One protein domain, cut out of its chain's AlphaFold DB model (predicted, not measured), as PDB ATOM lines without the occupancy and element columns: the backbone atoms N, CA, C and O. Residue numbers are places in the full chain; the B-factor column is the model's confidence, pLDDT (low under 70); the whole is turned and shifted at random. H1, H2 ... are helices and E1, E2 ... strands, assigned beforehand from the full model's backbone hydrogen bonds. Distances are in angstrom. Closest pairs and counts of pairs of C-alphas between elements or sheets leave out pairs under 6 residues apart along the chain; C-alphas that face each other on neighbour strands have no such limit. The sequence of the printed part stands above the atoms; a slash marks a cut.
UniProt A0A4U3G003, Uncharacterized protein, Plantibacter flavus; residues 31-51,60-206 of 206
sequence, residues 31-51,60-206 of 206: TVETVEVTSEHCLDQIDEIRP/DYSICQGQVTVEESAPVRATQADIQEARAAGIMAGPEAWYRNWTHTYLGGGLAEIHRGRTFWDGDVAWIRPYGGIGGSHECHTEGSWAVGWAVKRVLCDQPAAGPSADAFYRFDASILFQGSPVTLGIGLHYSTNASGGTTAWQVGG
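Overview. This is residues 31 to 51 and 60 to 206 of the 206 residues of an uncharacterized protein of Plantibacter flavus (UniProt A0A4U3G003). The domain is a long, narrow sandwich of two twisted antiparallel sheets, a larger one of E1 to E5 and a smaller one of E6, E9 and E10, with the strands running roughly along its length. At one end helix H1 packs on the small hairpin E7 and E8; helix H3 lies at the other end. The printed part has 168 residues, with three named helices and ten named strands in the order E1 H1 H2 E2 H3 E3 E4 E5 E6 E7 E8 E9 E10; the class is mixed, helices and strands. It is only just compact, close to loose, with a radius of gyration of the C-alphas of 18.5 A, and spans 67 by 27 by 24 A.

Arrangement. E1, residues 31 to 38, is the antiparallel neighbour of E2, residues 65 to 73, with N 33 and O 70 2.9 A apart. H1, residues 40 to 49, and H2, residues 60 to 63, only just touch, with 3 pairs of C-alphas within 8 A, the closest those of Leu 43 and Tyr 61 at 7.1 A. H3, residues 80 to 88, touches no helix. E3, residues 98 to 108, E4, residues 111 to 121, and E5, residues 137 to 140, form a meander, each strand the antiparallel neighbour of the one before. Within hydrogen-bond range are N 69 and O 105 across E2 and E3, 2.8 A apart, N 104 and O 115 across E3 and E4, 2.9 A apart, and N 116 and O 139 across E4 and E5, 2.9 A apart. This sheet, E1 E2 E3 E4 E5, is twisted, and H2 only grazes it with residues 61 to 63. E6, residues 165 to 172, E9, residues 187 to 194, and E10, residues 199 to 204, form the second sheet, in that order, with N 168 and O 191 at 2.8 A and N 190 and O 202 at 2.9 A. The two sheets make a sandwich, two sheets face to face, in which the parts that face each other are 8.8 A centre to centre and the strands of the one stand at 18 degrees to those of the other. E7, residues 175 to 178, and E8, residues 181 to 184, are a hairpin, with N 176 and O 183 at 2.9 A. The closest C-alphas of H1 and E8 are those of Cys 42 and Thr 184, 5.6 A. Every O i to N i+4 pair is within hydrogen-bond range in H1 and H3; H2 is too short for one.

Along the chain. E1 begins at C-alpha 31 (103.313, 128.350, 107.585). E3 is 32.9 A long, E4 32.1 A, E2 26.8 A and H1 14.5 A. E10 ends at C-alpha 204 (120.638, 121.678, 119.346).

Size, cuts and confidence. The C-alphas farthest apart, of Pro 51 and Ala 88, are 67.7 A apart. Residues 52 to 59 are not printed; C-alphas 51 and 60 are 13.6 A apart. The links E4 to E5 and E5 to E6 are long. Residues 51, 90 to 94, 149 to 153 and 204 to 206 have pLDDT under 70.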
ATOM      1  N   THR A  31     103.600 128.973 106.296       88.38
ATOM      2  CA  THR A  31     103.313 128.350 107.585       88.38
ATOM      3  C   THR A  31     104.289 128.886 108.612       88.38
ATOM      4  O   THR A  31     105.484 128.943 108.334       88.38
ATOM      5  N   VAL A  32     103.788 129.249 109.792       89.75
ATOM      6  CA  VAL A  32     104.603 129.727 110.912       89.75
ATOM      7  C   VAL A  32     104.399 128.800 112.102       89.75
ATOM      8  O   VAL A  32     103.264 128.549 112.511       89.75
ATOM      9  N   GLU A  33     105.497 128.312 112.662       90.12
ATOM     10  CA  GLU A  33     105.538 127.540 113.900       90.12
ATOM     11  C   GLU A  33     106.467 128.234 114.895       90.12
ATOM     12  O   GLU A  33     107.563 128.654 114.530       90.12
ATOM     13  N   THR A  34     106.045 128.340 116.155       88.75
ATOM     14  CA  THR A  34     106.873 128.870 117.243       88.75
ATOM     15  C   THR A  34     106.929 127.864 118.379       88.75
ATOM     16  O   THR A  34     105.896 127.359 118.822       88.75
ATOM     17  N   VAL A  35     108.136 127.601 118.872       87.25
ATOM     18  CA  VAL A  35     108.404 126.689 119.985       87.25
ATOM     19  C   VAL A  35     109.323 127.346 121.007       87.25
ATOM     20  O   VAL A  35     110.268 128.053 120.662       87.25
ATOM     21  N   GLU A  36     109.045 127.100 122.282       86.94
ATOM     22  CA  GLU A  36     109.939 127.467 123.380       86.94
ATOM     23  C   GLU A  36     111.015 126.393 123.533       86.94
ATOM     24  O   GLU A  36     110.745 125.190 123.482       86.94
ATOM     25  N   VAL A  37     112.242 126.837 123.750       85.06
ATOM     26  CA  VAL A  37     113.438 126.003 123.839       85.06
ATOM     27  C   VAL A  37     114.235 126.409 125.069       85.06
ATOM     28  O   VAL A  37     114.237 127.565 125.482       85.06
ATOM     29  N   THR A  38     114.887 125.447 125.715       85.06
ATOM     30  CA  THR A  38     115.717 125.694 126.903       85.06
ATOM     31  C   THR A  38     117.086 125.067 126.701       85.06
ATOM     32  O   THR A  38     117.178 123.901 126.325       85.06
ATOM     33  N   SER A  39     118.145 125.833 126.959       80.62
ATOM     34  CA  SER A  39     119.526 125.352 126.897       80.62
ATOM     35  C   SER A  39     119.878 124.546 128.149       80.62
ATOM     36  O   SER A  39     119.961 125.103 129.245       80.62
ATOM     37  N   GLU A  40     120.096 123.236 127.994       81.62
ATOM     38  CA  GLU A  40     120.543 122.368 129.093       81.62
ATOM     39  C   GLU A  40     121.958 122.743 129.559       81.62
ATOM     40  O   GLU A  40     122.168 122.884 130.761       81.62
ATOM     41  N   HIS A  41     122.881 123.039 128.635       79.31
ATOM     42  CA  HIS A  41     124.224 123.522 128.977       79.31
ATOM     43  C   HIS A  41     124.212 124.743 129.903       79.31
ATOM     44  O   HIS A  41     124.933 124.788 130.899       79.31
ATOM     45  N   CYS A  42     123.367 125.729 129.593       81.50
ATOM     46  CA  CYS A  42     123.210 126.916 130.428       81.50
ATOM     47  C   CYS A  42     122.715 126.553 131.830       81.50
ATOM     48  O   CYS A  42     123.226 127.071 132.823       81.50
ATOM     49  N   LEU A  43     121.743 125.642 131.923       85.19
ATOM     50  CA  LEU A  43     121.219 125.185 133.206       85.19
ATOM     51  C   LEU A  43     122.282 124.456 134.038       85.19
ATOM     52  O   LEU A  43     122.314 124.627 135.257       85.19
ATOM     53  N   ASP A  44     123.151 123.678 133.396       84.88
ATOM     54  CA  ASP A  44     124.253 122.985 134.063       84.88
ATOM     55  C   ASP A  44     125.295 123.981 134.594       84.88
ATOM     56  O   ASP A  44     125.679 123.907 135.762       84.88
ATOM     57  N   GLN A  45     125.672 124.992 133.804       83.31
ATOM     58  CA  GLN A  45     126.575 126.060 134.255       83.31
ATOM     59  C   GLN A  45     125.991 126.879 135.415       83.31
ATOM     60  O   GLN A  45     126.709 127.260 136.339       83.31
ATOM     61  N   ILE A  46     124.680 127.139 135.402       84.94
ATOM     62  CA  ILE A  46     123.997 127.785 136.528       84.94
ATOM     63  C   ILE A  46     124.139 126.954 137.805       84.94
ATOM     64  O   ILE A  46     124.373 127.520 138.876       84.94
ATOM     65  N   ASP A  47     123.983 125.633 137.718       85.19
ATOM     66  CA  ASP A  47     124.095 124.762 138.885       85.19
ATOM     67  C   ASP A  47     125.532 124.677 139.420       85.19
ATOM     68  O   ASP A  47     125.706 124.554 140.632       85.19
ATOM     69  N   GLU A  48     126.549 124.809 138.562       83.62
ATOM     70  CA  GLU A  48     127.955 124.924 138.979       83.62
ATOM     71  C   GLU A  48     128.254 126.242 139.706       83.62
ATOM     72  O   GLU A  48     129.004 126.264 140.682       83.62
ATOM     73  N   ILE A  49     127.675 127.353 139.237       81.69
ATOM     74  CA  ILE A  49     127.887 128.686 139.823       81.69
ATOM     75  C   ILE A  49     127.127 128.832 141.144       81.69
ATOM     76  O   ILE A  49     127.563 129.562 142.041       81.69
ATOM     77  N   ARG A  50     125.978 128.162 141.285       79.12
ATOM     78  CA  ARG A  50     125.143 128.316 142.475       79.12
ATOM     79  C   ARG A  50     125.874 127.755 143.708       79.12
ATOM     80  O   ARG A  50     126.342 126.618 143.691       79.12
ATOM     81  N   PRO A  51     125.915 128.492 144.834       65.62
ATOM     82  CA  PRO A  51     126.405 127.930 146.086       65.62
ATOM     83  C   PRO A  51     125.583 126.687 146.470       65.62
ATOM     84  O   PRO A  51     124.350 126.691 146.397       65.62
ATOM     85  N   ASP A  60     115.982 131.414 137.017       72.69
ATOM     86  CA  ASP A  60     117.136 130.687 136.472       72.69
ATOM     87  C   ASP A  60     116.773 129.925 135.191       72.69
ATOM     88  O   ASP A  60     117.546 129.894 134.241       72.69
ATOM     89  N   TYR A  61     115.563 129.360 135.123       73.69
ATOM     90  CA  TYR A  61     115.066 128.740 133.893       73.69
ATOM     91  C   TYR A  61     114.830 129.764 132.784       73.69
ATOM     92  O   TYR A  61     115.174 129.504 131.635       73.69
ATOM     93  N   SER A  62     114.290 130.937 133.125       78.50
ATOM     94  CA  SER A  62     113.971 131.970 132.135       78.50
ATOM     95  C   SER A  62     115.202 132.537 131.425       78.50
ATOM     96  O   SER A  62     115.102 132.929 130.267       78.50
ATOM     97  N   ILE A  63     116.380 132.546 132.068       79.00
ATOM     98  CA  ILE A  63     117.597 133.058 131.421       79.00
ATOM     99  C   ILE A  63     118.145 132.091 130.367       79.00
ATOM    100  O   ILE A  63     118.774 132.528 129.409       79.00
ATOM    101  N   CYS A  64     117.899 130.790 130.546       82.69
ATOM    102  CA  CYS A  64     118.317 129.738 129.621       82.69
ATOM    103  C   CYS A  64     117.260 129.433 128.550       82.69
ATOM    104  O   CYS A  64     117.456 128.512 127.753       82.69
ATOM    105  N   GLN A  65     116.138 130.157 128.552       85.94
ATOM    106  CA  GLN A  65     115.050 129.995 127.597       85.94
ATOM    107  C   GLN A  65     115.206 130.915 126.388       85.94
ATOM    108  O   GLN A  65     115.720 132.034 126.469       85.94
ATOM    109  N   GLY A  66     114.716 130.423 125.259       85.56
ATOM    110  CA  GLY A  66     114.535 131.187 124.041       85.56
ATOM    111  C   GLY A  66     113.318 130.692 123.275       85.56
ATOM    112  O   GLY A  66     112.782 129.621 123.544       85.56
ATOM    113  N   GLN A  67     112.911 131.476 122.292       89.62
ATOM    114  CA  GLN A  67     111.880 131.131 121.329       89.62
ATOM    115  C   GLN A  67     112.518 130.851 119.987       89.62
ATOM    116  O   GLN A  67     113.362 131.614 119.519       89.62
ATOM    117  N   VAL A  68     112.070 129.781 119.352       89.19
ATOM    118  CA  VAL A  68     112.400 129.451 117.977       89.19
ATOM    119  C   VAL A  68     111.146 129.588 117.136       89.19
ATOM    120  O   VAL A  68     110.142 128.941 117.416       89.19
ATOM    121  N   THR A  69     111.213 130.407 116.095       92.38
ATOM    122  CA  THR A  69     110.148 130.576 115.108       92.38
ATOM    123  C   THR A  69     110.641 130.134 113.743       92.38
ATOM    124  O   THR A  69     111.666 130.616 113.260       92.38
ATOM    125  N   VAL A  70     109.893 129.242 113.107       92.94
ATOM    126  CA  VAL A  70     110.145 128.749 111.758       92.94
ATOM    127  C   VAL A  70     109.006 129.212 110.872       92.94
ATOM    128  O   VAL A  70     107.844 128.914 111.132       92.94
ATOM    129  N   GLU A  71     109.346 129.953 109.829       94.00
ATOM    130  CA  GLU A  71     108.421 130.335 108.774       94.00
ATOM    131  C   GLU A  71     108.844 129.654 107.480       94.00
ATOM    132  O   GLU A  71     110.008 129.726 107.091       94.00
ATOM    133  N   GLU A  72     107.906 129.022 106.785       93.94
ATOM    134  CA  GLU A  72     108.179 128.347 105.525       93.94
ATOM    135  C   GLU A  72     107.141 128.729 104.468       93.94
ATOM    136  O   GLU A  72     105.947 128.760 104.750       93.94
ATOM    137  N   SER A  73     107.571 128.996 103.235       93.81
ATOM    138  CA  SER A  73     106.648 129.235 102.120       93.81
ATOM    139  C   SER A  73     105.902 127.955 101.725       93.81
ATOM    140  O   SER A  73     106.333 126.839 102.012       93.81
ATOM    141  N   ALA A  74     104.826 128.070 100.954       91.69
ATOM    142  CA  ALA A  74     104.321 126.915 100.219       91.69
ATOM    143  C   ALA A  74     105.420 126.333  99.294       91.69
ATOM    144  O   ALA A  74     106.287 127.079  98.820       91.69
ATOM    145  N   PRO A  75     105.411 125.014  99.019       92.88
ATOM    146  CA  PRO A  75     106.240 124.428  97.972       92.88
ATOM    147  C   PRO A  75     106.015 125.102  96.619       92.88
ATOM    148  O   PRO A  75     104.881 125.211  96.151       92.88
ATOM    149  N   VAL A  76     107.105 125.492  95.963       92.12
ATOM    150  CA  VAL A  76     107.084 126.095  94.631       92.12
ATOM    151  C   VAL A  76     107.812 125.182  93.659       92.12
ATOM    152  O   VAL A  76     108.914 124.710  93.931       92.12
ATOM    153  N   ARG A  77     107.200 124.923  92.505       91.38
ATOM    154  CA  ARG A  77     107.846 124.174  91.426       91.38
ATOM    155  C   ARG A  77     108.953 125.032  90.810       91.38
ATOM    156  O   ARG A  77     108.696 126.168  90.412       91.38
ATOM    157  N   ALA A  78     110.166 124.492  90.705       89.31
ATOM    158  CA  ALA A  78     111.269 125.154  90.016       89.31
ATOM    159  C   ALA A  78     110.928 125.372  88.533       89.31
ATOM    160  O   ALA A  78     110.130 124.632  87.945       89.31
ATOM    161  N   THR A  79     111.505 126.407  87.917       85.38
ATOM    162  CA  THR A  79     111.123 126.757  86.549       85.38
ATOM    163  C   THR A  79     111.554 125.671  85.567       85.38
ATOM    164  O   THR A  79     112.584 125.011  85.724       85.38
ATOM    165  N   GLN A  80     110.756 125.481  84.515       79.00
ATOM    166  CA  GLN A  80     111.054 124.472  83.502       79.00
ATOM    167  C   GLN A  80     112.363 124.774  82.754       79.00
ATOM    168  O   GLN A  80     113.012 123.836  82.303       79.00
ATOM    169  N   ALA A  81     112.746 126.050  82.641       80.12
ATOM    170  CA  ALA A  81     114.002 126.465  82.025       80.12
ATOM    171  C   ALA A  81     115.206 125.976  82.845       80.12
ATOM    172  O   ALA A  81     116.048 125.266  82.297       80.12
ATOM    173  N   ASP A  82     115.210 126.237  84.157       75.81
ATOM    174  CA  ASP A  82     116.274 125.783  85.065       75.81
ATOM    175  C   ASP A  82     116.388 124.249  85.051       75.81
ATOM    176  O   ASP A  82     117.474 123.682  84.946       75.81
ATOM    177  N   ILE A  83     115.241 123.557  85.079       79.31
ATOM    178  CA  ILE A  83     115.171 122.087  85.039       79.31
ATOM    179  C   ILE A  83     115.683 121.523  83.702       79.31
ATOM    180  O   ILE A  83     116.290 120.449  83.675       79.31
ATOM    181  N   GLN A  84     115.397 122.181  82.574       78.94
ATOM    182  CA  GLN A  84     115.842 121.716  81.258       78.94
ATOM    183  C   GLN A  84     117.343 121.906  81.065       78.94
ATOM    184  O   GLN A  84     117.990 120.995  80.553       78.94
ATOM    185  N   GLU A  85     117.900 123.035  81.504       76.38
ATOM    186  CA  GLU A  85     119.344 123.278  81.483       76.38
ATOM    187  C   GLU A  85     120.088 122.238  82.334       76.38
ATOM    188  O   GLU A  85     121.002 121.562  81.850       76.38
ATOM    189  N   ALA A  86     119.597 122.006  83.554       72.94
ATOM    190  CA  ALA A  86     120.103 120.997  84.478       72.94
ATOM    191  C   ALA A  86     120.147 119.582  83.884       72.94
ATOM    192  O   ALA A  86     121.115 118.827  84.048       72.94
ATOM    193  N   ARG A  87     119.076 119.207  83.176       74.88
ATOM    194  CA  ARG A  87     118.950 117.883  82.563       74.88
ATOM    195  C   ARG A  87     119.708 117.735  81.261       74.88
ATOM    196  O   ARG A  87     120.258 116.662  81.032       74.88
ATOM    197  N   ALA A  88     119.786 118.774  80.434       74.75
ATOM    198  CA  ALA A  88     120.617 118.756  79.233       74.75
ATOM    199  C   ALA A  88     122.097 118.518  79.577       74.75
ATOM    200  O   ALA A  88     122.809 117.863  78.818       74.75
ATOM    201  N   ALA A  89     122.536 118.974  80.753       72.94
ATOM    202  CA  ALA A  89     123.867 118.701  81.285       72.94
ATOM    203  C   ALA A  89     124.024 117.296  81.918       72.94
ATOM    204  O   ALA A  89     125.137 116.909  82.267       72.94
ATOM    205  N   GLY A  90     122.939 116.525  82.072       64.50
ATOM    206  CA  GLY A  90     122.946 115.179  82.664       64.50
ATOM    207  C   GLY A  90     123.128 115.145  84.187       64.50
ATOM    208  O   GLY A  90     123.582 114.135  84.718       64.50
ATOM    209  N   ILE A  91     122.816 116.241  84.891       66.81
ATOM    210  CA  ILE A  91     123.186 116.449  86.307       66.81
ATOM    211  C   ILE A  91     121.970 116.311  87.255       66.81
ATOM    212  O   ILE A  91     122.125 116.315  88.472       66.81
ATOM    213  N   MET A  92     120.757 116.148  86.719       68.25
ATOM    214  CA  MET A  92     119.516 115.948  87.481       68.25
ATOM    215  C   MET A  92     118.841 114.627  87.095       68.25
ATOM    216  O   MET A  92     118.682 114.349  85.904       68.25
ATOM    217  N   ALA A  93     118.420 113.841  88.091       60.50
ATOM    218  CA  ALA A  93     117.772 112.542  87.885       60.50
ATOM    219  C   ALA A  93     116.253 112.661  87.646       60.50
ATOM    220  O   ALA A  93     115.699 111.946  86.806       60.50
ATOM    221  N   GLY A  94     115.592 113.591  88.343       67.50
ATOM    222  CA  GLY A  94     114.138 113.743  88.327       67.50
ATOM    223  C   GLY A  94     113.585 114.642  87.210       67.50
ATOM    224  O   GLY A  94     114.278 115.523  86.683       67.50
ATOM    225  N   PRO A  95     112.300 114.463  86.834       70.19
ATOM    226  CA  PRO A  95     111.651 115.317  85.860       70.19
ATOM    227  C   PRO A  95     111.190 116.671  86.410       70.19
ATOM    228  O   PRO A  95     110.801 117.558  85.646       70.19
ATOM    229  N   GLU A  96     111.209 116.840  87.721       86.81
ATOM    230  CA  GLU A  96     110.701 118.019  88.399       86.81
ATOM    231  C   GLU A  96     111.599 118.308  89.593       86.81
ATOM    232  O   GLU A  96     112.158 117.392  90.183       86.81
ATOM    233  N   ALA A  97     111.729 119.581  89.937       90.31
ATOM    234  CA  ALA A  97     112.322 120.003  91.189       90.31
ATOM    235  C   ALA A  97     111.361 120.990  91.845       90.31
ATOM    236  O   ALA A  97     110.658 121.749  91.169       90.31
ATOM    237  N   TRP A  98     111.339 120.969  93.163       93.44
ATOM    238  CA  TRP A  98     110.537 121.837  94.004       93.44
ATOM    239  C   TRP A  98     111.463 122.550  94.975       93.44
ATOM    240  O   TRP A  98     112.544 122.054  95.278       93.44
ATOM    241  N   TYR A  99     111.054 123.718  95.451       94.00
ATOM    242  CA  TYR A  99     111.768 124.434  96.493       94.00
ATOM    243  C   TYR A  99     110.823 125.058  97.505       94.00
ATOM    244  O   TYR A  99     109.626 125.231  97.266       94.00
ATOM    245  N   ARG A 100     111.398 125.428  98.645       94.19
ATOM    246  CA  ARG A 100     110.742 126.220  99.678       94.19
ATOM    247  C   ARG A 100     111.703 127.284 100.176       94.19
ATOM    248  O   ARG A 100     112.882 126.986 100.373       94.19
ATOM    249  N   ASN A 101     111.204 128.499 100.368       95.62
ATOM    250  CA  ASN A 101     111.921 129.516 101.128       95.62
ATOM    251  C   ASN A 101     111.564 129.353 102.605       95.62
ATOM    252  O   ASN A 101     110.411 129.086 102.932       95.62
ATOM    253  N   TRP A 102     112.533 129.536 103.487       94.69
ATOM    254  CA  TRP A 102     112.318 129.397 104.918       94.69
ATOM    255  C   TRP A 102     113.104 130.439 105.704       94.69
ATOM    256  O   TRP A 102     114.153 130.921 105.266       94.69
ATOM    257  N   THR A 103     112.577 130.777 106.874       94.12
ATOM    258  CA  THR A 103     113.218 131.609 107.888       94.12
ATOM    259  C   THR A 103     113.206 130.846 109.202       94.12
ATOM    260  O   THR A 103     112.170 130.329 109.605       94.12
ATOM    261  N   HIS A 104     114.347 130.789 109.878       92.50
ATOM    262  CA  HIS A 104     114.492 130.153 111.182       92.50
ATOM    263  C   HIS A 104     115.063 131.195 112.147       92.50
ATOM    264  O   HIS A 104     116.202 131.631 111.996       92.50
ATOM    265  N   THR A 105     114.239 131.650 113.087       91.25
ATOM    266  CA  THR A 105     114.554 132.732 114.024       91.25
ATOM    267  C   THR A 105     114.685 132.184 115.432       91.25
ATOM    268  O   THR A 105     113.756 131.551 115.911       91.25
ATOM    269  N   TYR A 106     115.784 132.485 116.111       89.06
ATOM    270  CA  TYR A 106     115.932 132.313 117.552       89.06
ATOM    271  C   TYR A 106     115.864 133.670 118.250       89.06
ATOM    272  O   TYR A 106     116.488 134.626 117.797       89.06
ATOM    273  N   LEU A 107     115.160 133.748 119.377       89.00
ATOM    274  CA  LEU A 107     115.085 134.919 120.244       89.00
ATOM    275  C   LEU A 107     115.270 134.490 121.701       89.00
ATOM    276  O   LEU A 107     114.435 133.779 122.246       89.00
ATOM    277  N   GLY A 108     116.322 134.951 122.367       83.75
ATOM    278  CA  GLY A 108     116.569 134.605 123.770       83.75
ATOM    279  C   GLY A 108     117.864 135.209 124.290       83.75
ATOM    280  O   GLY A 108     118.721 135.603 123.507       83.75
ATOM    281  N   GLY A 109     118.018 135.334 125.610       74.75
ATOM    282  CA  GLY A 109     119.291 135.760 126.210       74.75
ATOM    283  C   GLY A 109     119.859 137.099 125.713       74.75
ATOM    284  O   GLY A 109     121.072 137.280 125.708       74.75
ATOM    285  N   GLY A 110     119.014 138.030 125.254       77.69
ATOM    286  CA  GLY A 110     119.478 139.307 124.699       77.69
ATOM    287  C   GLY A 110     120.071 139.210 123.289       77.69
ATOM    288  O   GLY A 110     120.928 140.020 122.928       77.69
ATOM    289  N   LEU A 111     119.623 138.247 122.488       84.44
ATOM    290  CA  LEU A 111     119.908 138.193 121.059       84.44
ATOM    291  C   LEU A 111     118.685 137.755 120.255       84.44
ATOM    292  O   LEU A 111     117.818 137.035 120.758       84.44
ATOM    293  N   ALA A 112     118.674 138.147 118.989       87.88
ATOM    294  CA  ALA A 112     117.886 137.519 117.951       87.88
ATOM    295  C   ALA A 112     118.822 137.056 116.834       87.88
ATOM    296  O   ALA A 112     119.597 137.855 116.307       87.88
ATOM    297  N   GLU A 113     118.736 135.787 116.462       88.06
ATOM    298  CA  GLU A 113     119.476 135.221 115.338       88.06
ATOM    299  C   GLU A 113     118.486 134.757 114.280       88.06
ATOM    300  O   GLU A 113     117.569 133.999 114.583       88.06
ATOM    301  N   ILE A 114     118.660 135.220 113.045       90.50
ATOM    302  CA  ILE A 114     117.756 134.913 111.938       90.50
ATOM    303  C   ILE A 114     118.545 134.261 110.815       90.50
ATOM    304  O   ILE A 114     119.380 134.900 110.159       90.50
ATOM    305  N   HIS A 115     118.205 133.011 110.528       92.44
ATOM    306  CA  HIS A 115     118.645 132.321 109.328       92.44
ATOM    307  C   HIS A 115     117.569 132.416 108.256       92.44
ATOM    308  O   HIS A 115     116.373 132.360 108.545       92.44
ATOM    309  N   ARG A 116     118.001 132.524 107.002       94.12
ATOM    310  CA  ARG A 116     117.124 132.426 105.836       94.12
ATOM    311  C   ARG A 116     117.717 131.453 104.843       94.12
ATOM    312  O   ARG A 116     118.935 131.396 104.664       94.12
ATOM    313  N   GLY A 117     116.855 130.729 104.151       94.56
ATOM    314  CA  GLY A 117     117.325 129.833 103.120       94.56
ATOM    315  C   GLY A 117     116.282 129.443 102.102       94.56
ATOM    316  O   GLY A 117     115.094 129.758 102.198       94.56
ATOM    317  N   ARG A 118     116.789 128.748 101.093       95.38
ATOM    318  CA  ARG A 118     116.022 128.048 100.079       95.38
ATOM    319  C   ARG A 118     116.571 126.643  99.969       95.38
ATOM    320  O   ARG A 118     117.760 126.477  99.703       95.38
ATOM    321  N   THR A 119     115.694 125.662 100.103       95.50
ATOM    322  CA  THR A 119     116.050 124.250  99.946       95.50
ATOM    323  C   THR A 119     115.252 123.654  98.800       95.50
ATOM    324  O   THR A 119     114.055 123.923  98.688       95.50
ATOM    325  N   PHE A 120     115.918 122.872  97.953       94.00
ATOM    326  CA  PHE A 120     115.326 122.179  96.813       94.00
ATOM    327  C   PHE A 120     115.202 120.675  97.072       94.00
ATOM    328  O   PHE A 120     115.948 120.126  97.885       94.00
ATOM    329  N   TRP A 121     114.282 120.018  96.366       93.50
ATOM    330  CA  TRP A 121     114.136 118.561  96.331       93.50
ATOM    331  C   TRP A 121     113.468 118.082  95.031       93.50
ATOM    332  O   TRP A 121     112.757 118.849  94.377       93.50
ATOM    333  N   ASP A 122     113.669 116.816  94.657       91.25
ATOM    334  CA  ASP A 122     113.119 116.216  93.424       91.25
ATOM    335  C   ASP A 122     112.407 114.863  93.623       91.25
ATOM    336  O   ASP A 122     111.926 114.270  92.658       91.25
ATOM    337  N   GLY A 123     112.288 114.391  94.867       90.69
ATOM    338  CA  GLY A 123     111.746 113.073  95.210       90.69
ATOM    339  C   GLY A 123     112.824 112.035  95.532       90.69
ATOM    340  O   GLY A 123     112.561 111.144  96.338       90.69
ATOM    341  N   ASP A 124     114.035 112.193  94.989       89.69
ATOM    342  CA  ASP A 124     115.174 111.295  95.215       89.69
ATOM    343  C   ASP A 124     116.214 111.924  96.152       89.69
ATOM    344  O   ASP A 124     116.778 111.249  97.019       89.69
ATOM    345  N   VAL A 125     116.444 113.234  96.016       91.75
ATOM    346  CA  VAL A 125     117.376 114.001  96.847       91.75
ATOM    347  C   VAL A 125     116.808 115.360  97.258       91.75
ATOM    348  O   VAL A 125     115.909 115.910  96.626       91.75
ATOM    349  N   ALA A 126     117.364 115.919  98.331       94.38
ATOM    350  CA  ALA A 126     117.212 117.308  98.743       94.38
ATOM    351  C   ALA A 126     118.582 117.996  98.783       94.38
ATOM    352  O   ALA A 126     119.597 117.351  99.069       94.38
ATOM    353  N   TRP A 127     118.627 119.296  98.487       93.50
ATOM    354  CA  TRP A 127     119.882 120.043  98.401       93.50
ATOM    355  C   TRP A 127     119.732 121.543  98.667       93.50
ATOM    356  O   TRP A 127     118.686 122.154  98.449       93.50
ATOM    357  N   ILE A 128     120.839 122.139  99.109       93.69
ATOM    358  CA  ILE A 128     121.032 123.594  99.186       93.69
ATOM    359  C   ILE A 128     122.208 123.981  98.299       93.69
ATOM    360  O   ILE A 128     122.086 124.862  97.452       93.69
ATOM    361  N   ARG A 129     123.336 123.275  98.436       89.94
ATOM    362  CA  ARG A 129     124.453 123.409  97.499       89.94
ATOM    363  C   ARG A 129     123.988 123.039  96.085       89.94
ATOM    364  O   ARG A 129     123.209 122.094  95.969       89.94
ATOM    365  N   PRO A 130     124.473 123.714  95.026       86.50
ATOM    366  CA  PRO A 130     124.074 123.409  93.659       86.50
ATOM    367  C   PRO A 130     124.121 121.913  93.326       86.50
ATOM    368  O   PRO A 130     125.153 121.260  93.482       86.50
ATOM    369  N   TYR A 131     122.993 121.399  92.843       82.31
ATOM    370  CA  TYR A 131     122.818 120.050  92.319       82.31
ATOM    371  C   TYR A 131     121.992 120.159  91.046       82.31
ATOM    372  O   TYR A 131     121.050 120.946  90.972       82.31
ATOM    373  N   GLY A 132     122.410 119.475  89.987       75.38
ATOM    374  CA  GLY A 132     121.812 119.724  88.681       75.38
ATOM    375  C   GLY A 132     122.118 121.107  88.099       75.38
ATOM    376  O   GLY A 132     121.522 121.462  87.108       75.38
ATOM    377  N   GLY A 133     122.977 121.936  88.697       76.12
ATOM    378  CA  GLY A 133     123.098 123.350  88.301       76.12
ATOM    379  C   GLY A 133     122.026 124.270  88.904       76.12
ATOM    380  O   GLY A 133     122.095 125.480  88.712       76.12
ATOM    381  N   ILE A 134     121.102 123.733  89.709       83.88
ATOM    382  CA  ILE A 134     120.132 124.510  90.485       83.88
ATOM    383  C   ILE A 134     120.598 124.537  91.942       83.88
ATOM    384  O   ILE A 134     120.852 123.493  92.542       83.88
ATOM    385  N   GLY A 135     120.743 125.728  92.518       86.56
ATOM    386  CA  GLY A 135     121.213 125.921  93.889       86.56
ATOM    387  C   GLY A 135     120.201 126.655  94.757       86.56
ATOM    388  O   GLY A 135     119.517 127.572  94.303       86.56
ATOM    389  N   GLY A 136     120.136 126.244  96.015       90.69
ATOM    390  CA  GLY A 136     119.478 126.963  97.091       90.69
ATOM    391  C   GLY A 136     120.390 127.996  97.745       90.69
ATOM    392  O   GLY A 136     121.412 128.413  97.198       90.69
ATOM    393  N   SER A 137     120.010 128.402  98.948       93.31
ATOM    394  CA  SER A 137     120.821 129.274  99.793       93.31
ATOM    395  C   SER A 137     120.619 128.932 101.262       93.31
ATOM    396  O   SER A 137     119.566 128.443 101.665       93.31
ATOM    397  N   HIS A 138     121.647 129.191 102.060       94.12
ATOM    398  CA  HIS A 138     121.569 129.177 103.512       94.12
ATOM    399  C   HIS A 138     122.432 130.323 104.026       94.12
ATOM    400  O   HIS A 138     123.641 130.379 103.781       94.12
ATOM    401  N   GLU A 139     121.790 131.269 104.687       91.75
ATOM    402  CA  GLU A 139     122.411 132.474 105.202       91.75
ATOM    403  C   GLU A 139     122.076 132.612 106.676       91.75
ATOM    404  O   GLU A 139     120.910 132.508 107.055       91.75
ATOM    405  N   CYS A 140     123.087 132.909 107.481       89.88
ATOM    406  CA  CYS A 140     122.919 133.249 108.888       89.88
ATOM    407  C   CYS A 140     123.212 134.724 109.114       89.88
ATOM    408  O   CYS A 140     123.716 135.428 108.222       89.88
ATOM    409  N   HIS A 141     122.887 135.199 110.313       86.00
ATOM    410  CA  HIS A 141     123.058 136.584 110.724       86.00
ATOM    411  C   HIS A 141     122.367 137.555 109.759       86.00
ATOM    412  O   HIS A 141     122.888 138.624 109.420       86.00
ATOM    413  N   THR A 142     121.220 137.141 109.219       85.62
ATOM    414  CA  THR A 142     120.518 137.903 108.185       85.62
ATOM    415  C   THR A 142     119.834 139.136 108.780       85.62
ATOM    416  O   THR A 142     119.773 139.303 109.998       85.62
ATOM    417  N   GLU A 143     119.330 140.036 107.930       82.12
ATOM    418  CA  GLU A 143     118.700 141.287 108.371       82.12
ATOM    419  C   GLU A 143     117.605 141.044 109.423       82.12
ATOM    420  O   GLU A 143     116.732 140.191 109.234       82.12
ATOM    421  N   GLY A 144     117.673 141.802 110.519       80.50
ATOM    422  CA  GLY A 144     116.845 141.623 111.713       80.50
ATOM    423  C   GLY A 144     117.543 140.859 112.844       80.50
ATOM    424  O   GLY A 144     117.072 140.927 113.975       80.50
ATOM    425  N   SER A 145     118.678 140.203 112.575       82.50
ATOM    426  CA  SER A 145     119.520 139.616 113.626       82.50
ATOM    427  C   SER A 145     120.234 140.713 114.421       82.50
ATOM    428  O   SER A 145     120.735 141.686 113.851       82.50
ATOM    429  N   TRP A 146     120.307 140.558 115.738       82.31
ATOM    430  CA  TRP A 146     120.983 141.482 116.645       82.31
ATOM    431  C   TRP A 146     121.459 140.753 117.904       82.31
ATOM    432  O   TRP A 146     120.877 139.759 118.322       82.31
ATOM    433  N   ALA A 147     122.496 141.277 118.549       79.19
ATOM    434  CA  ALA A 147     122.953 140.807 119.851       79.19
ATOM    435  C   ALA A 147     123.343 142.017 120.705       79.19
ATOM    436  O   ALA A 147     124.031 142.920 120.220       79.19
ATOM    437  N   VAL A 148     122.902 142.073 121.968       71.62
ATOM    438  CA  VAL A 148     123.295 143.178 122.857       71.62
ATOM    439  C   VAL A 148     124.819 143.205 122.994       71.62
ATOM    440  O   VAL A 148     125.437 142.226 123.399       71.62
ATOM    441  N   GLY A 149     125.428 144.349 122.675       59.97
ATOM    442  CA  GLY A 149     126.866 144.572 122.838       59.97
ATOM    443  C   GLY A 149     127.752 144.086 121.686       59.97
ATOM    444  O   GLY A 149     128.966 144.251 121.780       59.97
ATOM    445  N   TRP A 150     127.186 143.551 120.595       55.06
ATOM    446  CA  TRP A 150     127.950 143.039 119.449       55.06
ATOM    447  C   TRP A 150     127.360 143.480 118.105       55.06
ATOM    448  O   TRP A 150     126.153 143.658 117.960       55.06
ATOM    449  N   ALA A 151     128.220 143.637 117.094       52.69
ATOM    450  CA  ALA A 151     127.788 143.849 115.715       52.69
ATOM    451  C   ALA A 151     127.583 142.495 115.021       52.69
ATOM    452  O   ALA A 151     128.523 141.708 114.915       52.69
ATOM    453  N   VAL A 152     126.374 142.250 114.518       59.62
ATOM    454  CA  VAL A 152     126.032 141.045 113.752       59.62
ATOM    455  C   VAL A 152     126.322 141.299 112.269       59.62
ATOM    456  O   VAL A 152     125.919 142.324 111.717       59.62
ATOM    457  N   LYS A 153     127.067 140.399 111.617       63.31
ATOM    458  CA  LYS A 153     127.382 140.475 110.181       63.31
ATOM    459  C   LYS A 153     126.801 139.263 109.476       63.31
ATOM    460  O   LYS A 153     127.089 138.150 109.894       63.31
ATOM    461  N   ARG A 154     126.074 139.484 108.378       70.75
ATOM    462  CA  ARG A 154     125.549 138.417 107.513       70.75
ATOM    463  C   ARG A 154     126.675 137.518 107.011       70.75
ATOM    464  O   ARG A 154     127.686 138.019 106.512       70.75
ATOM    465  N   VAL A 155     126.470 136.208 107.095       77.81
ATOM    466  CA  VAL A 155     127.418 135.192 106.624       77.81
ATOM    467  C   VAL A 155     126.658 134.121 105.846       77.81
ATOM    468  O   VAL A 155     125.556 133.724 106.220       77.81
ATOM    469  N   LEU A 156     127.241 133.659 104.738       76.06
ATOM    470  CA  LEU A 156     126.779 132.441 104.075       76.06
ATOM    471  C   LEU A 156     127.179 131.249 104.937       76.06
ATOM    472  O   LEU A 156     128.367 131.038 105.180       76.06
ATOM    473  N   CYS A 157     126.185 130.503 105.395       85.81
ATOM    474  CA  CYS A 157     126.401 129.350 106.251       85.81
ATOM    475  C   CYS A 157     126.665 128.089 105.446       85.81
ATOM    476  O   CYS A 157     126.497 128.067 104.223       85.81
ATOM    477  N   ASP A 158     127.087 127.035 106.144       83.94
ATOM    478  CA  ASP A 158     127.350 125.746 105.522       83.94
ATOM    479  C   ASP A 158     126.130 125.284 104.723       83.94
ATOM    480  O   ASP A 158     124.991 125.249 105.201       83.94
ATOM    481  N   GLN A 159     126.389 124.959 103.457       87.12
ATOM    482  CA  GLN A 159     125.385 124.479 102.519       87.12
ATOM    483  C   GLN A 159     125.583 122.975 102.346       87.12
ATOM    484  O   GLN A 159     126.577 122.578 101.713       87.12
ATOM    485  N   PRO A 160     124.691 122.128 102.892       86.94
ATOM    486  CA  PRO A 160     124.785 120.684 102.735       86.94
ATOM    487  C   PRO A 160     124.749 120.297 101.251       86.94
ATOM    488  O   PRO A 160     124.076 120.931 100.429       86.94
ATOM    489  N   ALA A 161     125.514 119.258 100.915       88.06
ATOM    490  CA  ALA A 161     125.481 118.642  99.593       88.06
ATOM    491  C   ALA A 161     124.153 117.900  99.369       88.06
ATOM    492  O   ALA A 161     123.422 117.626 100.320       88.06
ATOM    493  N   ALA A 162     123.860 117.563  98.113       90.56
ATOM    494  CA  ALA A 162     122.685 116.772  97.777       90.56
ATOM    495  C   ALA A 162     122.727 115.385  98.431       90.56
ATOM    496  O   ALA A 162     123.767 114.723  98.449       90.56
ATOM    497  N   GLY A 163     121.583 114.941  98.938       92.12
ATOM    498  CA  GLY A 163     121.442 113.644  99.586       92.12
ATOM    499  C   GLY A 163     119.993 113.348  99.968       92.12
ATOM    500  O   GLY A 163     119.097 114.088  99.572       92.12
ATOM    501  N   PRO A 164     119.735 112.297 100.765       94.00
ATOM    502  CA  PRO A 164     118.376 111.946 101.199       94.00
ATOM    503  C   PRO A 164     117.710 113.045 102.048       94.00
ATOM    504  O   PRO A 164     116.483 113.096 102.162       94.00
ATOM    505  N   SER A 165     118.518 113.932 102.631       95.62
ATOM    506  CA  SER A 165     118.091 115.140 103.325       95.62
ATOM    507  C   SER A 165     119.145 116.235 103.203       95.62
ATOM    508  O   SER A 165     120.341 115.943 103.232       95.62
ATOM    509  N   ALA A 166     118.704 117.488 103.159       95.50
ATOM    510  CA  ALA A 166     119.544 118.667 103.288       95.50
ATOM    511  C   ALA A 166     119.284 119.318 104.651       95.50
ATOM    512  O   ALA A 166     118.205 119.862 104.872       95.50
ATOM    513  N   ASP A 167     120.262 119.235 105.553       94.50
ATOM    514  CA  ASP A 167     120.223 119.856 106.879       94.50
ATOM    515  C   ASP A 167     121.004 121.176 106.878       94.50
ATOM    516  O   ASP A 167     122.238 121.190 106.820       94.50
ATOM    517  N   ALA A 168     120.272 122.289 106.867       92.62
ATOM    518  CA  ALA A 168     120.824 123.620 107.049       92.62
ATOM    519  C   ALA A 168     121.068 123.853 108.538       92.62
ATOM    520  O   ALA A 168     120.131 124.088 109.302       92.62
ATOM    521  N   PHE A 169     122.336 123.796 108.931       89.75
ATOM    522  CA  PHE A 169     122.744 123.933 110.317       89.75
ATOM    523  C   PHE A 169     123.712 125.091 110.510       89.75
ATOM    524  O   PHE A 169     124.635 125.287 109.716       89.75
ATOM    525  N   TYR A 170     123.531 125.820 111.605       86.69
ATOM    526  CA  TYR A 170     124.550 126.720 112.120       86.69
ATOM    527  C   TYR A 170     124.476 126.806 113.642       86.69
ATOM    528  O   TYR A 170     123.387 126.837 114.222       86.69
ATOM    529  N   ARG A 171     125.652 126.837 114.277       83.06
ATOM    530  CA  ARG A 171     125.819 126.954 115.725       83.06
ATOM    531  C   ARG A 171     126.607 128.199 116.078       83.06
ATOM    532  O   ARG A 171     127.627 128.494 115.462       83.06
ATOM    533  N   PHE A 172     126.148 128.865 117.123       77.44
ATOM    534  CA  PHE A 172     126.754 130.049 117.693       77.44
ATOM    535  C   PHE A 172     126.600 130.039 119.215       77.44
ATOM    536  O   PHE A 172     125.667 129.458 119.770       77.44
ATOM    537  N   ASP A 173     127.523 130.706 119.897       78.06
ATOM    538  CA  ASP A 173     127.475 130.857 121.345       78.06
ATOM    539  C   ASP A 173     127.016 132.267 121.705       78.06
ATOM    540  O   ASP A 173     127.411 133.259 121.093       78.06
ATOM    541  N   ALA A 174     126.202 132.350 122.751       75.31
ATOM    542  CA  ALA A 174     125.785 133.597 123.360       75.31
ATOM    543  C   ALA A 174     126.084 133.544 124.849       75.31
ATOM    544  O   ALA A 174     125.874 132.505 125.473       75.31
ATOM    545  N   SER A 175     126.579 134.644 125.410       76.56
ATOM    546  CA  SER A 175     126.903 134.731 126.834       76.56
ATOM    547  C   SER A 175     126.022 135.760 127.523       76.56
ATOM    548  O   SER A 175     125.866 136.875 127.028       76.56
ATOM    549  N   ILE A 176     125.490 135.397 128.685       76.38
ATOM    550  CA  ILE A 176     124.698 136.269 129.556       76.38
ATOM    551  C   ILE A 176     125.286 136.263 130.968       76.38
ATOM    552  O   ILE A 176     126.024 135.353 131.336       76.38
ATOM    553  N   LEU A 177     124.987 137.285 131.771       80.25
ATOM    554  CA  LEU A 177     125.457 137.363 133.156       80.25
ATOM    555  C   LEU A 177     124.451 136.715 134.113       80.25
ATOM    556  O   LEU A 177     123.299 137.136 134.186       80.25
ATOM    557  N   PHE A 178     124.926 135.762 134.910       78.50
ATOM    558  CA  PHE A 178     124.211 135.145 136.021       78.50
ATOM    559  C   PHE A 178     124.998 135.348 137.320       78.50
ATOM    560  O   PHE A 178     126.129 134.897 137.450       78.50
ATOM    561  N   GLN A 179     124.419 136.072 138.283       81.00
ATOM    562  CA  GLN A 179     125.047 136.361 139.587       81.00
ATOM    563  C   GLN A 179     126.482 136.932 139.501       81.00
ATOM    564  O   GLN A 179     127.309 136.709 140.380       81.00
ATOM    565  N   GLY A 180     126.778 137.703 138.449       77.94
ATOM    566  CA  GLY A 180     128.107 138.282 138.217       77.94
ATOM    567  C   GLY A 180     129.091 137.364 137.484       77.94
ATOM    568  O   GLY A 180     130.192 137.804 137.165       77.94
ATOM    569  N   SER A 181     128.691 136.134 137.156       78.69
ATOM    570  CA  SER A 181     129.456 135.183 136.350       78.69
ATOM    571  C   SER A 181     128.829 135.022 134.959       78.69
ATOM    572  O   SER A 181     127.604 135.014 134.838       78.69
ATOM    573  N   PRO A 182     129.621 134.920 133.880       80.88
ATOM    574  CA  PRO A 182     129.078 134.635 132.557       80.88
ATOM    575  C   PRO A 182     128.600 133.176 132.466       80.88
ATOM    576  O   PRO A 182     129.295 132.273 132.925       80.88
ATOM    577  N   VAL A 183     127.447 132.955 131.834       80.31
ATOM    578  CA  VAL A 183     126.943 131.638 131.408       80.31
ATOM    579  C   VAL A 183     126.666 131.653 129.909       80.31
ATOM    580  O   VAL A 183     126.307 132.692 129.348       80.31
ATOM    581  N   THR A 184     126.851 130.514 129.255       82.19
ATOM    582  CA  THR A 184     126.788 130.347 127.803       82.19
ATOM    583  C   THR A 184     125.549 129.552 127.403       82.19
ATOM    584  O   THR A 184     125.293 128.464 127.906       82.19
ATOM    585  N   LEU A 185     124.783 130.081 126.449       75.19
ATOM    586  CA  LEU A 185     123.541 129.463 125.982       75.19
ATOM    587  C   LEU A 185     123.748 128.373 124.929       75.19
ATOM    588  O   LEU A 185     122.876 127.523 124.821       75.19
ATOM    589  N   GLY A 186     124.861 128.384 124.186       76.38
ATOM    590  CA  GLY A 186     125.198 127.411 123.135       76.38
ATOM    591  C   GLY A 186     124.022 127.049 122.224       76.38
ATOM    592  O   GLY A 186     123.279 126.122 122.519       76.38
ATOM    593  N   ILE A 187     123.838 127.751 121.109       78.62
ATOM    594  CA  ILE A 187     122.629 127.652 120.280       78.62
ATOM    595  C   ILE A 187     122.991 127.106 118.903       78.62
ATOM    596  O   ILE A 187     123.881 127.616 118.235       78.62
ATOM    597  N   GLY A 188     122.295 126.070 118.454       84.00
ATOM    598  CA  GLY A 188     122.439 125.483 117.129       84.00
ATOM    599  C   GLY A 188     121.075 125.320 116.493       84.00
ATOM    600  O   GLY A 188     120.217 124.655 117.057       84.00
ATOM    601  N   LEU A 189     120.860 125.930 115.337       87.94
ATOM    602  CA  LEU A 189     119.584 125.874 114.631       87.94
ATOM    603  C   LEU A 189     119.716 124.927 113.447       87.94
ATOM    604  O   LEU A 189     120.593 125.122 112.606       87.94
ATOM    605  N   HIS A 190     118.845 123.922 113.395       90.81
ATOM    606  CA  HIS A 190     118.732 122.983 112.285       90.81
ATOM    607  C   HIS A 190     117.428 123.196 111.538       90.81
ATOM    608  O   HIS A 190     116.359 123.304 112.142       90.81
ATOM    609  N   TYR A 191     117.520 123.204 110.217       93.19
ATOM    610  CA  TYR A 191     116.379 123.134 109.325       93.19
ATOM    611  C   TYR A 191     116.653 122.057 108.279       93.19
ATOM    612  O   TYR A 191     117.473 122.237 107.376       93.19
ATOM    613  N   SER A 192     115.977 120.918 108.409       94.81
ATOM    614  CA  SER A 192     116.169 119.768 107.534       94.81
ATOM    615  C   SER A 192     114.998 119.595 106.581       94.81
ATOM    616  O   SER A 192     113.844 119.555 107.005       94.81
ATOM    617  N   THR A 193     115.294 119.440 105.292       96.44
ATOM    618  CA  THR A 193     114.329 119.025 104.265       96.44
ATOM    619  C   THR A 193     114.742 117.667 103.715       96.44
ATOM    620  O   THR A 193     115.888 117.488 103.308       96.44
ATOM    621  N   ASN A 194     113.822 116.705 103.678       96.50
ATOM    622  CA  ASN A 194     114.061 115.403 103.050       96.50
ATOM    623  C   ASN A 194     113.752 115.420 101.541       96.50
ATOM    624  O   ASN A 194     113.137 116.356 101.033       96.50
ATOM    625  N   ALA A 195     114.130 114.359 100.826       93.75
ATOM    626  CA  ALA A 195     113.914 114.230  99.380       93.75
ATOM    627  C   ALA A 195     112.444 114.371  98.923       93.75
ATOM    628  O   ALA A 195     112.185 114.750  97.786       93.75
ATOM    629  N   SER A 196     111.471 114.116  99.806       93.94
ATOM    630  CA  SER A 196     110.038 114.292  99.517       93.94
ATOM    631  C   SER A 196     109.505 115.703  99.813       93.94
ATOM    632  O   SER A 196     108.326 115.970  99.588       93.94
ATOM    633  N   GLY A 197     110.345 116.608 100.326       93.00
ATOM    634  CA  GLY A 197     109.956 117.967 100.715       93.00
ATOM    635  C   GLY A 197     109.378 118.087 102.127       93.00
ATOM    636  O   GLY A 197     108.875 119.151 102.500       93.00
ATOM    637  N   GLY A 198     109.426 117.011 102.919       94.94
ATOM    638  CA  GLY A 198     109.075 117.045 104.337       94.94
ATOM    639  C   GLY A 198     110.138 117.796 105.130       94.94
ATOM    640  O   GLY A 198     111.332 117.590 104.896       94.94
ATOM    641  N   THR A 199     109.704 118.659 106.048       94.25
ATOM    642  CA  THR A 199     110.588 119.518 106.837       94.25
ATOM    643  C   THR A 199     110.569 119.153 108.314       94.25
ATOM    644  O   THR A 199     109.593 118.629 108.853       94.25
ATOM    645  N   THR A 200     111.699 119.366 108.976       91.50
ATOM    646  CA  THR A 200     111.819 119.290 110.430       91.50
ATOM    647  C   THR A 200     112.823 120.339 110.858       91.50
ATOM    648  O   THR A 200     113.922 120.408 110.306       91.50
ATOM    649  N   ALA A 201     112.450 121.139 111.844       89.00
ATOM    650  CA  ALA A 201     113.332 122.111 112.457       89.00
ATOM    651  C   ALA A 201     113.490 121.785 113.937       89.00
ATOM    652  O   ALA A 201     112.550 121.341 114.598       89.00
ATOM    653  N   TRP A 202     114.698 121.962 114.450       86.00
ATOM    654  CA  TRP A 202     114.984 121.780 115.865       86.00
ATOM    655  C   TRP A 202     116.173 122.637 116.269       86.00
ATOM    656  O   TRP A 202     116.991 123.041 115.438       86.00
ATOM    657  N   GLN A 203     116.282 122.890 117.569       80.38
ATOM    658  CA  GLN A 203     117.497 123.433 118.147       80.38
ATOM    659  C   GLN A 203     118.346 122.290 118.709       80.38
ATOM    660  O   GLN A 203     117.829 121.384 119.363       80.38
ATOM    661  N   VAL A 204     119.656 122.364 118.508       69.50
ATOM    662  CA  VAL A 204     120.638 121.678 119.346       69.50
ATOM    663  C   VAL A 204     121.410 122.726 120.131       69.50
ATOM    664  O   VAL A 204     122.055 123.599 119.565       69.50
ATOM    665  N   GLY A 205     121.319 122.675 121.449       57.22
ATOM    666  CA  GLY A 205     122.220 123.388 122.346       57.22
ATOM    667  C   GLY A 205     122.914 122.352 123.208       57.22
ATOM    668  O   GLY A 205     122.235 121.429 123.647       57.22
ATOM    669  N   GLY A 206     124.246 122.455 123.283       44.12
ATOM    670  CA  GLY A 206     125.200 121.386 123.625       44.12
ATOM    671  C   GLY A 206     124.981 120.647 124.936       44.12
ATOM    672  O   GLY A 206     124.337 121.205 125.841       44.12
TER     673      GLY A 206